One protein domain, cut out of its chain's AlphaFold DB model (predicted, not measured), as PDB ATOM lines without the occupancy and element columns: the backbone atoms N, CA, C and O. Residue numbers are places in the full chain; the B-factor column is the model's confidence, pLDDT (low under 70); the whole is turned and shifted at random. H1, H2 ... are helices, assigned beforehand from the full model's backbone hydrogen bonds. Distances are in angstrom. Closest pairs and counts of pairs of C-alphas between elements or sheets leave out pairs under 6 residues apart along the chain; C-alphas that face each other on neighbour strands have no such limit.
ATOM      1  N   PRO A   4      30.298  24.064  50.438       93.38
ATOM      2  CA  PRO A   4      30.579  24.631  49.118       93.38
ATOM      3  C   PRO A   4      31.930  25.349  49.057       93.38
ATOM      4  O   PRO A   4      32.693  25.143  48.112       93.38
ATOM      5  N   ASN A   5      32.273  26.131  50.085       92.62
ATOM      6  CA  ASN A   5      33.564  26.810  50.145       92.62
ATOM      7  C   ASN A   5      34.724  25.824  50.343       92.62
ATOM      8  O   ASN A   5      35.795  26.037  49.784       92.62
ATOM      9  N   ILE A   6      34.533  24.725  51.083       94.62
ATOM     10  CA  ILE A   6      35.550  23.665  51.207       94.62
ATOM     11  C   ILE A   6      35.827  23.027  49.842       94.62
ATOM     12  O   ILE A   6      36.987  22.892  49.463       94.62
ATOM     13  N   ARG A   7      34.790  22.698  49.064       94.44
ATOM     14  CA  ARG A   7      34.964  22.158  47.704       94.44
ATOM     15  C   ARG A   7      35.651  23.158  46.772       94.44
ATOM     16  O   ARG A   7      36.556  22.777  46.038       94.44
ATOM     17  N   ALA A   8      35.273  24.433  46.846       93.06
ATOM     18  CA  ALA A   8      35.924  25.499  46.088       93.06
ATOM     19  C   ALA A   8      37.405  25.664  46.473       93.06
ATOM     20  O   ALA A   8      38.239  25.882  45.599       93.06
ATOM     21  N   LEU A   9      37.760  25.510  47.754       94.19
ATOM     22  CA  LEU A   9      39.157  25.508  48.195       94.19
ATOM     23  C   LEU A   9      39.929  24.312  47.637       94.19
ATOM     24  O   LEU A   9      41.054  24.493  47.186       94.19
ATOM     25  N   LEU A  10      39.340  23.114  47.643       93.81
ATOM     26  CA  LEU A  10      39.987  21.928  47.078       93.81
ATOM     27  C   LEU A  10      40.331  22.132  45.598       93.81
ATOM     28  O   LEU A  10      41.449  21.827  45.209       93.81
ATOM     29  N   GLN A  11      39.433  22.738  44.813       92.31
ATOM     30  CA  GLN A  11      39.720  23.096  43.417       92.31
ATOM     31  C   GLN A  11      40.919  24.043  43.280       92.31
ATOM     32  O   GLN A  11      41.695  23.908  42.343       92.31
ATOM     33  N   VAL A  12      41.085  24.998  44.201       92.00
ATOM     34  CA  VAL A  12      42.240  25.911  44.188       92.00
ATOM     35  C   VAL A  12      43.530  25.181  44.557       92.00
ATOM     36  O   VAL A  12      44.573  25.462  43.980       92.00
ATOM     37  N   LEU A  13      43.473  24.264  45.525       91.25
ATOM     38  CA  LEU A  13      44.641  23.516  46.003       91.25
ATOM     39  C   LEU A  13      45.107  22.423  45.034       91.25
ATOM     40  O   LEU A  13      46.256  22.004  45.129       91.25
ATOM     41  N   ASP A  14      44.238  21.984  44.124       91.00
ATOM     42  CA  ASP A  14      44.565  21.016  43.070       91.00
ATOM     43  C   ASP A  14      45.380  21.644  41.918       91.00
ATOM     44  O   ASP A  14      45.926  20.942  41.073       91.00
ATOM     45  N   LEU A  15      45.486  22.979  41.880       88.88
ATOM     46  CA  LEU A  15      46.271  23.700  40.878       88.88
ATOM     47  C   LEU A  15      47.774  23.582  41.164       88.88
ATOM     48  O   LEU A  15      48.227  23.784  42.292       88.88
ATOM     49  N   GLU A  16      48.563  23.316  40.123       83.06
ATOM     50  CA  GLU A  16      50.011  23.155  40.256       83.06
ATOM     51  C   GLU A  16      50.734  24.471  40.602       83.06
ATOM     52  O   GLU A  16      50.399  25.567  40.140       83.06
ATOM     53  N   ASN A  17      51.810  24.348  41.384       80.50
ATOM     54  CA  ASN A  17      52.830  25.389  41.488       80.50
ATOM     55  C   ASN A  17      53.865  25.165  40.372       80.50
ATOM     56  O   ASN A  17      54.342  24.040  40.231       80.50
ATOM     57  N   PRO A  18      54.270  26.203  39.611       79.06
ATOM     58  CA  PRO A  18      54.251  27.624  39.979       79.06
ATOM     59  C   PRO A  18      53.033  28.438  39.505       79.06
ATOM     60  O   PRO A  18      52.960  29.626  39.820       79.06
ATOM     61  N   ASP A  19      52.102  27.857  38.750       84.38
ATOM     62  CA  ASP A  19      51.061  28.621  38.047       84.38
ATOM     63  C   ASP A  19      50.050  29.271  38.994       84.38
ATOM     64  O   ASP A  19      49.792  30.474  38.884       84.38
ATOM     65  N   LEU A  20      49.598  28.543  40.022       90.00
ATOM     66  CA  LEU A  20      48.737  29.104  41.068       90.00
ATOM     67  C   LEU A  20      49.338  30.378  41.684       90.00
ATOM     68  O   LEU A  20      48.655  31.390  41.870       90.00
ATOM     69  N   TRP A  21      50.640  30.352  41.971       87.94
ATOM     70  CA  TRP A  21      51.330  31.481  42.582       87.94
ATOM     71  C   TRP A  21      51.410  32.704  41.660       87.94
ATOM     72  O   TRP A  21      51.225  33.839  42.121       87.94
ATOM     73  N   LYS A  22      51.620  32.504  40.352       86.88
ATOM     74  CA  LYS A  22      51.628  33.598  39.362       86.88
ATOM     75  C   LYS A  22      50.288  34.330  39.335       86.88
ATOM     76  O   LYS A  22      50.257  35.561  39.284       86.88
ATOM     77  N   TRP A  23      49.179  33.604  39.442       90.62
ATOM     78  CA  TRP A  23      47.845  34.202  39.423       90.62
ATOM     79  C   TRP A  23      47.493  34.937  40.719       90.62
ATOM     80  O   TRP A  23      46.920  36.032  40.679       90.62
ATOM     81  N   LEU A  24      47.866  34.374  41.875       91.56
ATOM     82  CA  LEU A  24      47.645  34.992  43.189       91.56
ATOM     83  C   LEU A  24      48.397  36.317  43.350       91.56
ATOM     84  O   LEU A  24      47.921  37.231  44.019       91.56
ATOM     85  N   THR A  25      49.556  36.428  42.708       87.31
ATOM     86  CA  THR A  25      50.411  37.621  42.744       87.31
ATOM     87  C   THR A  25      50.178  38.572  41.564       87.31
ATOM     88  O   THR A  25      50.854  39.592  41.462       87.31
ATOM     89  N   SER A  26      49.189  38.285  40.705       87.00
ATOM     90  CA  SER A  26      48.851  39.058  39.495       87.00
ATOM     91  C   SER A  26      49.995  39.197  38.479       87.00
ATOM     92  O   SER A  26      50.042  40.164  37.723       87.00
ATOM     93  N   GLN A  27      50.907  38.225  38.445       80.75
ATOM     94  CA  GLN A  27      51.954  38.141  37.422       80.75
ATOM     95  C   GLN A  27      51.392  37.662  36.080       80.75
ATOM     96  O   GLN A  27      51.900  38.041  35.029       80.75
ATOM     97  N   GLU A  28      50.331  36.858  36.123       86.94
ATOM     98  CA  GLU A  28      49.616  36.352  34.957       86.94
ATOM     99  C   GLU A  28      48.108  36.349  35.227       86.94
ATOM    100  O   GLU A  28      47.661  36.346  36.382       86.94
ATOM    101  N   GLN A  29      47.315  36.377  34.157       88.38
ATOM    102  CA  GLN A  29      45.869  36.297  34.262       88.38
ATOM    103  C   GLN A  29      45.445  34.853  34.590       88.38
ATOM    104  O   GLN A  29      45.837  33.935  33.872       88.38
ATOM    105  N   PRO A  30      44.667  34.625  35.665       91.25
ATOM    106  CA  PRO A  30      44.097  33.309  35.937       91.25
ATOM    107  C   PRO A  30      43.110  32.880  34.839       91.25
ATOM    108  O   PRO A  30      42.478  33.748  34.227       91.25
ATOM    109  N   PRO A  31      42.906  31.565  34.646       91.81
ATOM    110  CA  PRO A  31      41.823  31.035  33.818       91.81
ATOM    111  C   PRO A  31      40.442  31.522  34.285       91.81
ATOM    112  O   PRO A  31      40.237  31.761  35.478       91.81
ATOM    113  N   GLU A  32      39.473  31.621  33.369       89.25
ATOM    114  CA  GLU A  32      38.120  32.124  33.672       89.25
ATOM    115  C   GLU A  32      37.415  31.325  34.776       89.25
ATOM    116  O   GLU A  32      36.854  31.913  35.707       89.25
ATOM    117  N   ASP A  33      37.527  29.995  34.742       88.12
ATOM    118  CA  ASP A  33      36.928  29.113  35.751       88.12
ATOM    119  C   ASP A  33      37.451  29.422  37.159       88.12
ATOM    120  O   ASP A  33      36.704  29.397  38.139       88.12
ATOM    121  N   LEU A  34      38.726  29.804  37.262       91.06
ATOM    122  CA  LEU A  34      39.357  30.148  38.528       91.06
ATOM    123  C   LEU A  34      38.948  31.542  39.022       91.06
ATOM    124  O   LEU A  34      38.795  31.740  40.226       91.06
ATOM    125  N   ILE A  35      38.717  32.496  38.115       89.69
ATOM    126  CA  ILE A  35      38.191  33.831  38.456       89.69
ATOM    127  C   ILE A  35      36.807  33.716  39.103       89.69
ATOM    128  O   ILE A  35      36.505  34.447  40.047       89.69
ATOM    129  N   SER A  36      35.984  32.778  38.629       92.44
ATOM    130  CA  SER A  36      34.642  32.535  39.170       92.44
ATOM    131  C   SER A  36      34.645  31.902  40.571       92.44
ATOM    132  O   SER A  36      33.634  31.944  41.275       92.44
ATOM    133  N   ASN A  37      35.781  31.347  41.012       95.06
ATOM    134  CA  ASN A  37      35.899  30.696  42.309       95.06
ATOM    135  C   ASN A  37      35.983  31.746  43.445       95.06
ATOM    136  O   ASN A  37      36.934  32.540  43.511       95.06
ATOM    137  N   PRO A  38      35.026  31.751  44.395       94.50
ATOM    138  CA  PRO A  38      34.977  32.761  45.452       94.50
ATOM    139  C   PRO A  38      36.148  32.645  46.437       94.50
ATOM    140  O   PRO A  38      36.626  33.654  46.959       94.50
ATOM    141  N   VAL A  39      36.650  31.428  46.669       95.75
ATOM    142  CA  VAL A  39      37.792  31.185  47.556       95.75
ATOM    143  C   VAL A  39      39.079  31.691  46.916       95.75
ATOM    144  O   VAL A  39      39.864  32.360  47.588       95.75
ATOM    145  N   PHE A  40      39.273  31.453  45.617       95.50
ATOM    146  CA  PHE A  40      40.414  32.009  44.890       95.50
ATOM    147  C   PHE A  40      40.446  33.537  44.986       95.50
ATOM    148  O   PHE A  40      41.475  34.111  45.343       95.50
ATOM    149  N   SER A  41      39.309  34.196  44.748       94.81
ATOM    150  CA  SER A  41      39.195  35.656  44.844       94.81
ATOM    151  C   SER A  41      39.547  36.177  46.243       94.81
ATOM    152  O   SER A  41      40.302  37.144  46.377       94.81
ATOM    153  N   ALA A  42      39.076  35.501  47.297       95.38
ATOM    154  CA  ALA A  42      39.403  35.852  48.677       95.38
ATOM    155  C   ALA A  42      40.904  35.692  48.985       95.38
ATOM    156  O   ALA A  42      41.514  36.584  49.582       95.38
ATOM    157  N   ILE A  43      41.524  34.592  48.542       94.69
ATOM    158  CA  ILE A  43      42.962  34.351  48.727       94.69
ATOM    159  C   ILE A  43      43.777  35.386  47.947       94.69
ATOM    160  O   ILE A  43      44.688  35.988  48.512       94.69
ATOM    161  N   LYS A  44      43.433  35.651  46.680       94.25
ATOM    162  CA  LYS A  44      44.111  36.648  45.840       94.25
ATOM    163  C   LYS A  44      44.074  38.037  46.474       94.25
ATOM    164  O   LYS A  44      45.106  38.706  46.529       94.25
ATOM    165  N   SER A  45      42.921  38.453  47.003       94.69
ATOM    166  CA  SER A  45      42.804  39.720  47.734       94.69
ATOM    167  C   SER A  45      43.731  39.741  48.949       94.69
ATOM    168  O   SER A  45      44.505  40.679  49.117       94.69
ATOM    169  N   LYS A  46      43.738  38.671  49.755       95.38
ATOM    170  CA  LYS A  46      44.596  38.585  50.944       95.38
ATOM    171  C   LYS A  46      46.090  38.607  50.606       95.38
ATOM    172  O   LYS A  46      46.870  39.251  51.310       95.38
ATOM    173  N   VAL A  47      46.501  37.904  49.551       92.94
ATOM    174  CA  VAL A  47      47.885  37.908  49.054       92.94
ATOM    175  C   VAL A  47      48.265  39.304  48.569       92.94
ATOM    176  O   VAL A  47      49.326  39.799  48.938       92.94
ATOM    177  N   THR A  48      47.382  39.969  47.823       90.81
ATOM    178  CA  THR A  48      47.595  41.341  47.344       90.81
ATOM    179  C   THR A  48      47.782  42.314  48.509       90.81
ATOM    180  O   THR A  48      48.761  43.060  48.525       90.81
ATOM    181  N   ASP A  49      46.930  42.249  49.534       94.19
ATOM    182  CA  ASP A  49      47.056  43.078  50.739       94.19
ATOM    183  C   ASP A  49      48.381  42.832  51.468       94.19
ATOM    184  O   ASP A  49      49.056  43.769  51.899       94.19
ATOM    185  N   ASN A  50      48.786  41.564  51.589       93.00
ATOM    186  CA  ASN A  50      50.054  41.208  52.213       93.00
ATOM    187  C   ASN A  50      51.247  41.739  51.407       93.00
ATOM    188  O   ASN A  50      52.177  42.279  52.003       93.00
ATOM    189  N   LEU A  51      51.222  41.639  50.074       88.31
ATOM    190  CA  LEU A  51      52.259  42.207  49.207       88.31
ATOM    191  C   LEU A  51      52.330  43.729  49.345       88.31
ATOM    192  O   LEU A  51      53.423  44.286  49.415       88.31
ATOM    193  N   ILE A  52      51.180  44.401  49.425       89.19
ATOM    194  CA  ILE A  52      51.105  45.849  49.645       89.19
ATOM    195  C   ILE A  52      51.726  46.232  50.988       89.19
ATOM    196  O   ILE A  52      52.487  47.194  51.055       89.19
ATOM    197  N   LYS A  53      51.428  45.470  52.042       93.94
ATOM    198  CA  LYS A  53      51.844  45.775  53.413       93.94
ATOM    199  C   LYS A  53      53.293  45.393  53.727       93.94
ATOM    200  O   LYS A  53      53.914  46.037  54.568       93.94
ATOM    201  N   HIS A  54      53.808  44.333  53.107       92.00
ATOM    202  CA  HIS A  54      55.053  43.686  53.533       92.00
ATOM    203  C   HIS A  54      56.142  43.615  52.455       92.00
ATOM    204  O   HIS A  54      57.257  43.216  52.777       92.00
ATOM    205  N   ALA A  55      55.864  44.007  51.208       85.25
ATOM    206  CA  ALA A  55      56.857  44.026  50.135       85.25
ATOM    207  C   ALA A  55      56.953  45.411  49.487       85.25
ATOM    208  O   ALA A  55      55.935  46.033  49.159       85.25
ATOM    209  N   SER A  56      58.181  45.877  49.242       84.81
ATOM    210  CA  SER A  56      58.392  47.085  48.443       84.81
ATOM    211  C   SER A  56      57.879  46.855  47.016       84.81
ATOM    212  O   SER A  56      58.034  45.753  46.484       84.81
ATOM    213  N   PRO A  57      57.280  47.859  46.355       81.06
ATOM    214  CA  PRO A  57      56.825  47.716  44.972       81.06
ATOM    215  C   PRO A  57      57.932  47.247  44.014       81.06
ATOM    216  O   PRO A  57      57.669  46.461  43.115       81.06
ATOM    217  N   GLU A  58      59.172  47.669  44.260       80.50
ATOM    218  CA  GLU A  58      60.363  47.368  43.450       80.50
ATOM    219  C   GLU A  58      60.780  45.891  43.490       80.50
ATOM    220  O   GLU A  58      61.458  45.412  42.585       80.50
ATOM    221  N   THR A  59      60.389  45.164  44.541       77.69
ATOM    222  CA  THR A  59      60.677  43.724  44.684       77.69
ATOM    223  C   THR A  59      59.597  42.843  44.064       77.69
ATOM    224  O   THR A  59      59.755  41.624  43.995       77.69
ATOM    225  N   ARG A  60      58.498  43.439  43.588       76.56
ATOM    226  CA  ARG A  60      57.414  42.710  42.929       76.56
ATOM    227  C   ARG A  60      57.812  42.432  41.485       76.56
ATOM    228  O   ARG A  60      58.302  43.314  40.785       76.56
ATOM    229  N   SER A  61      57.589  41.200  41.035       70.25
ATOM    230  CA  SER A  61      57.756  40.868  39.618       70.25
ATOM    231  C   SER A  61      56.728  41.647  38.801       70.25
ATOM    232  O   SER A  61      55.556  41.716  39.177       70.25
ATOM    233  N   THR A  62      57.162  42.267  37.706       73.50
ATOM    234  CA  THR A  62      56.236  42.882  36.756       73.50
ATOM    235  C   THR A  62      55.375  41.796  36.105       73.50
ATOM    236  O   THR A  62      55.848  40.666  35.939       73.50
ATOM    237  N   PRO A  63      54.122  42.102  35.724       72.38
ATOM    238  CA  PRO A  63      53.296  41.158  34.981       72.38
ATOM    239  C   PRO A  63      54.050  40.592  33.768       72.38
ATOM    240  O   PRO A  63      54.674  41.344  33.015       72.38
ATOM    241  N   GLY A  64      54.030  39.269  33.613       71.25
ATOM    242  CA  GLY A  64      54.739  38.545  32.556       71.25
ATOM    243  C   GLY A  64      56.235  38.288  32.791       71.25
ATOM    244  O   GLY A  64      56.892  37.797  31.875       71.25
ATOM    245  N   GLN A  65      56.804  38.604  33.963       68.94
ATOM    246  CA  GLN A  65      58.199  38.278  34.307       68.94
ATOM    247  C   GLN A  65      58.301  37.144  35.348       68.94
ATOM    248  O   GLN A  65      57.455  37.063  36.237       68.94
ATOM    249  N   PRO A  66      59.332  36.277  35.272       66.44
ATOM    250  CA  PRO A  66      59.501  35.151  36.188       66.44
ATOM    251  C   PRO A  66      59.909  35.574  37.610       66.44
ATOM    252  O   PRO A  66      60.697  36.496  37.814       66.44
ATOM    253  N   TRP A  67      59.413  34.808  38.588       62.72
ATOM    254  CA  TRP A  67      59.593  34.997  40.036       62.72
ATOM    255  C   TRP A  67      61.037  34.856  40.547       62.72
ATOM    256  O   TRP A  67      61.412  35.493  41.530       62.72
ATOM    257  N   VAL A  68      61.856  34.028  39.896       59.66
ATOM    258  CA  VAL A  68      63.266  33.818  40.240       59.66
ATOM    259  C   VAL A  68      64.099  34.288  39.060       59.66
ATOM    260  O   VAL A  68      64.179  33.611  38.032       59.66
ATOM    261  N   ARG A  69      64.746  35.453  39.212       59.88
ATOM    262  CA  ARG A  69      65.834  35.851  38.307       59.88
ATOM    263  C   ARG A  69      66.855  34.711  38.282       59.88
ATOM    264  O   ARG A  69      67.271  34.262  39.348       59.88
ATOM    265  N   GLY A  70      67.223  34.218  37.103       59.88
ATOM    266  CA  GLY A  70      68.124  33.072  36.972       59.88
ATOM    267  C   GLY A  70      67.456  31.721  36.700       59.88
ATOM    268  O   GLY A  70      68.125  30.845  36.160       59.88
ATOM    269  N   TRP A  71      66.170  31.520  37.025       64.94
ATOM    270  CA  TRP A  71      65.538  30.190  36.905       64.94
ATOM    271  C   TRP A  71      65.423  29.723  35.454       64.94
ATOM    272  O   TRP A  71      65.771  28.589  35.126       64.94
ATOM    273  N   ASP A  72      65.010  30.628  34.570       63.34
ATOM    274  CA  ASP A  72      64.946  30.370  33.131       63.34
ATOM    275  C   ASP A  72      66.243  30.749  32.395       63.34
ATOM    276  O   ASP A  72      66.424  30.382  31.233       63.34
ATOM    277  N   ASP A  73      67.188  31.419  33.066       63.72
ATOM    278  CA  ASP A  73      68.466  31.815  32.458       63.72
ATOM    279  C   ASP A  73      69.383  30.605  32.212       63.72
ATOM    280  O   ASP A  73      70.183  30.617  31.277       63.72
ATOM    281  N   ILE A  74      69.200  29.508  32.962       61.44
ATOM    282  CA  ILE A  74      69.907  28.229  32.750       61.44
ATOM    283  C   ILE A  74      69.636  27.669  31.341       61.44
ATOM    284  O   ILE A  74      70.498  27.012  30.756       61.44
ATOM    285  N   LYS A  75      68.460  27.945  30.764       57.25
ATOM    286  CA  LYS A  75      68.085  27.468  29.422       57.25
ATOM    287  C   LYS A  75      68.619  28.349  28.292       57.25
ATOM    288  O   LYS A  75      68.634  27.896  27.155       57.25
ATOM    289  N   LYS A  76      69.067  29.576  28.580       57.91
ATOM    290  CA  LYS A  76      69.595  30.517  27.573       57.91
ATOM    291  C   LYS A  76      71.084  30.326  27.260       57.91
ATOM    292  O   LYS A  76      71.593  30.985  26.366       57.91
TER     293      LYS A  76
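AT A GLANCE: This is residues 4 to 76 of the 79 residues of an uncharacterized protein of Zea mays (UniProt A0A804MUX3). The long helix H4 starts at H1 and slants away from it, its residues 38 to 40 packing on H1, while the shorter H2 packs on residues 43 to 48 of H4 and the tiny H3 sits close to H1 and H4. After H4, a long loop leads to the small helix H5, and residues 53 to 58 and 70 to 76 stick out from the body. The printed part has 73 residues with five named helices, H1 to H5 in chain order, and no named strand; its class is all helix. It is only just loose, close to compact, with a radius of gyration of the C-alphas of 13.6 A, and spans 43 by 30 by 17 A, only just flat.

HOW THE PARTS SIT: H1, residues 4 to 13, and H4, residues 38 to 54, touch at a steep tilt of 59 degrees and run the same way; their closest C-alphas, of Leu 9 and Val 39, are 5.9 A apart. H2, residues 19 to 24, touches H4, the closest C-alphas being those of Leu 24 and Lys 44, 4.7 A apart; their lines stand at 71 degrees, only just about perpendicular. H3, residues 32 to 35, is close to H4 but not clearly touching, with the closest C-alphas, of Leu 34 and Phe 40, 6.7 A apart. H5, residues 73 to 76, is apart from H4. Every O i to N i+4 pair is within hydrogen-bond range in H1, H2 and H4; H3 and H5 are too short for one.

IN THESE COORDINATES: H1 begins with C-alpha 4 at (30.579, 24.631, 49.118) and is 14.4 A long. H2 measures 8.9 A, H3 5.1 A, H4 24.2 A and H5 5.2 A from first to last C-alpha. H4 ends with C-alpha 54 at (55.053, 43.686, 53.533), and H5 with C-alpha 76 at (69.595, 30.517, 27.573).

THE WHOLE: The C-alphas of Pro 4 and Lys 76, the two farthest apart, are 45.0 A from each other. The printed part has no cut. The link from H4 to H5, 18 residues, is long. The model's confidence is low, under 70, in residues 65 to 76.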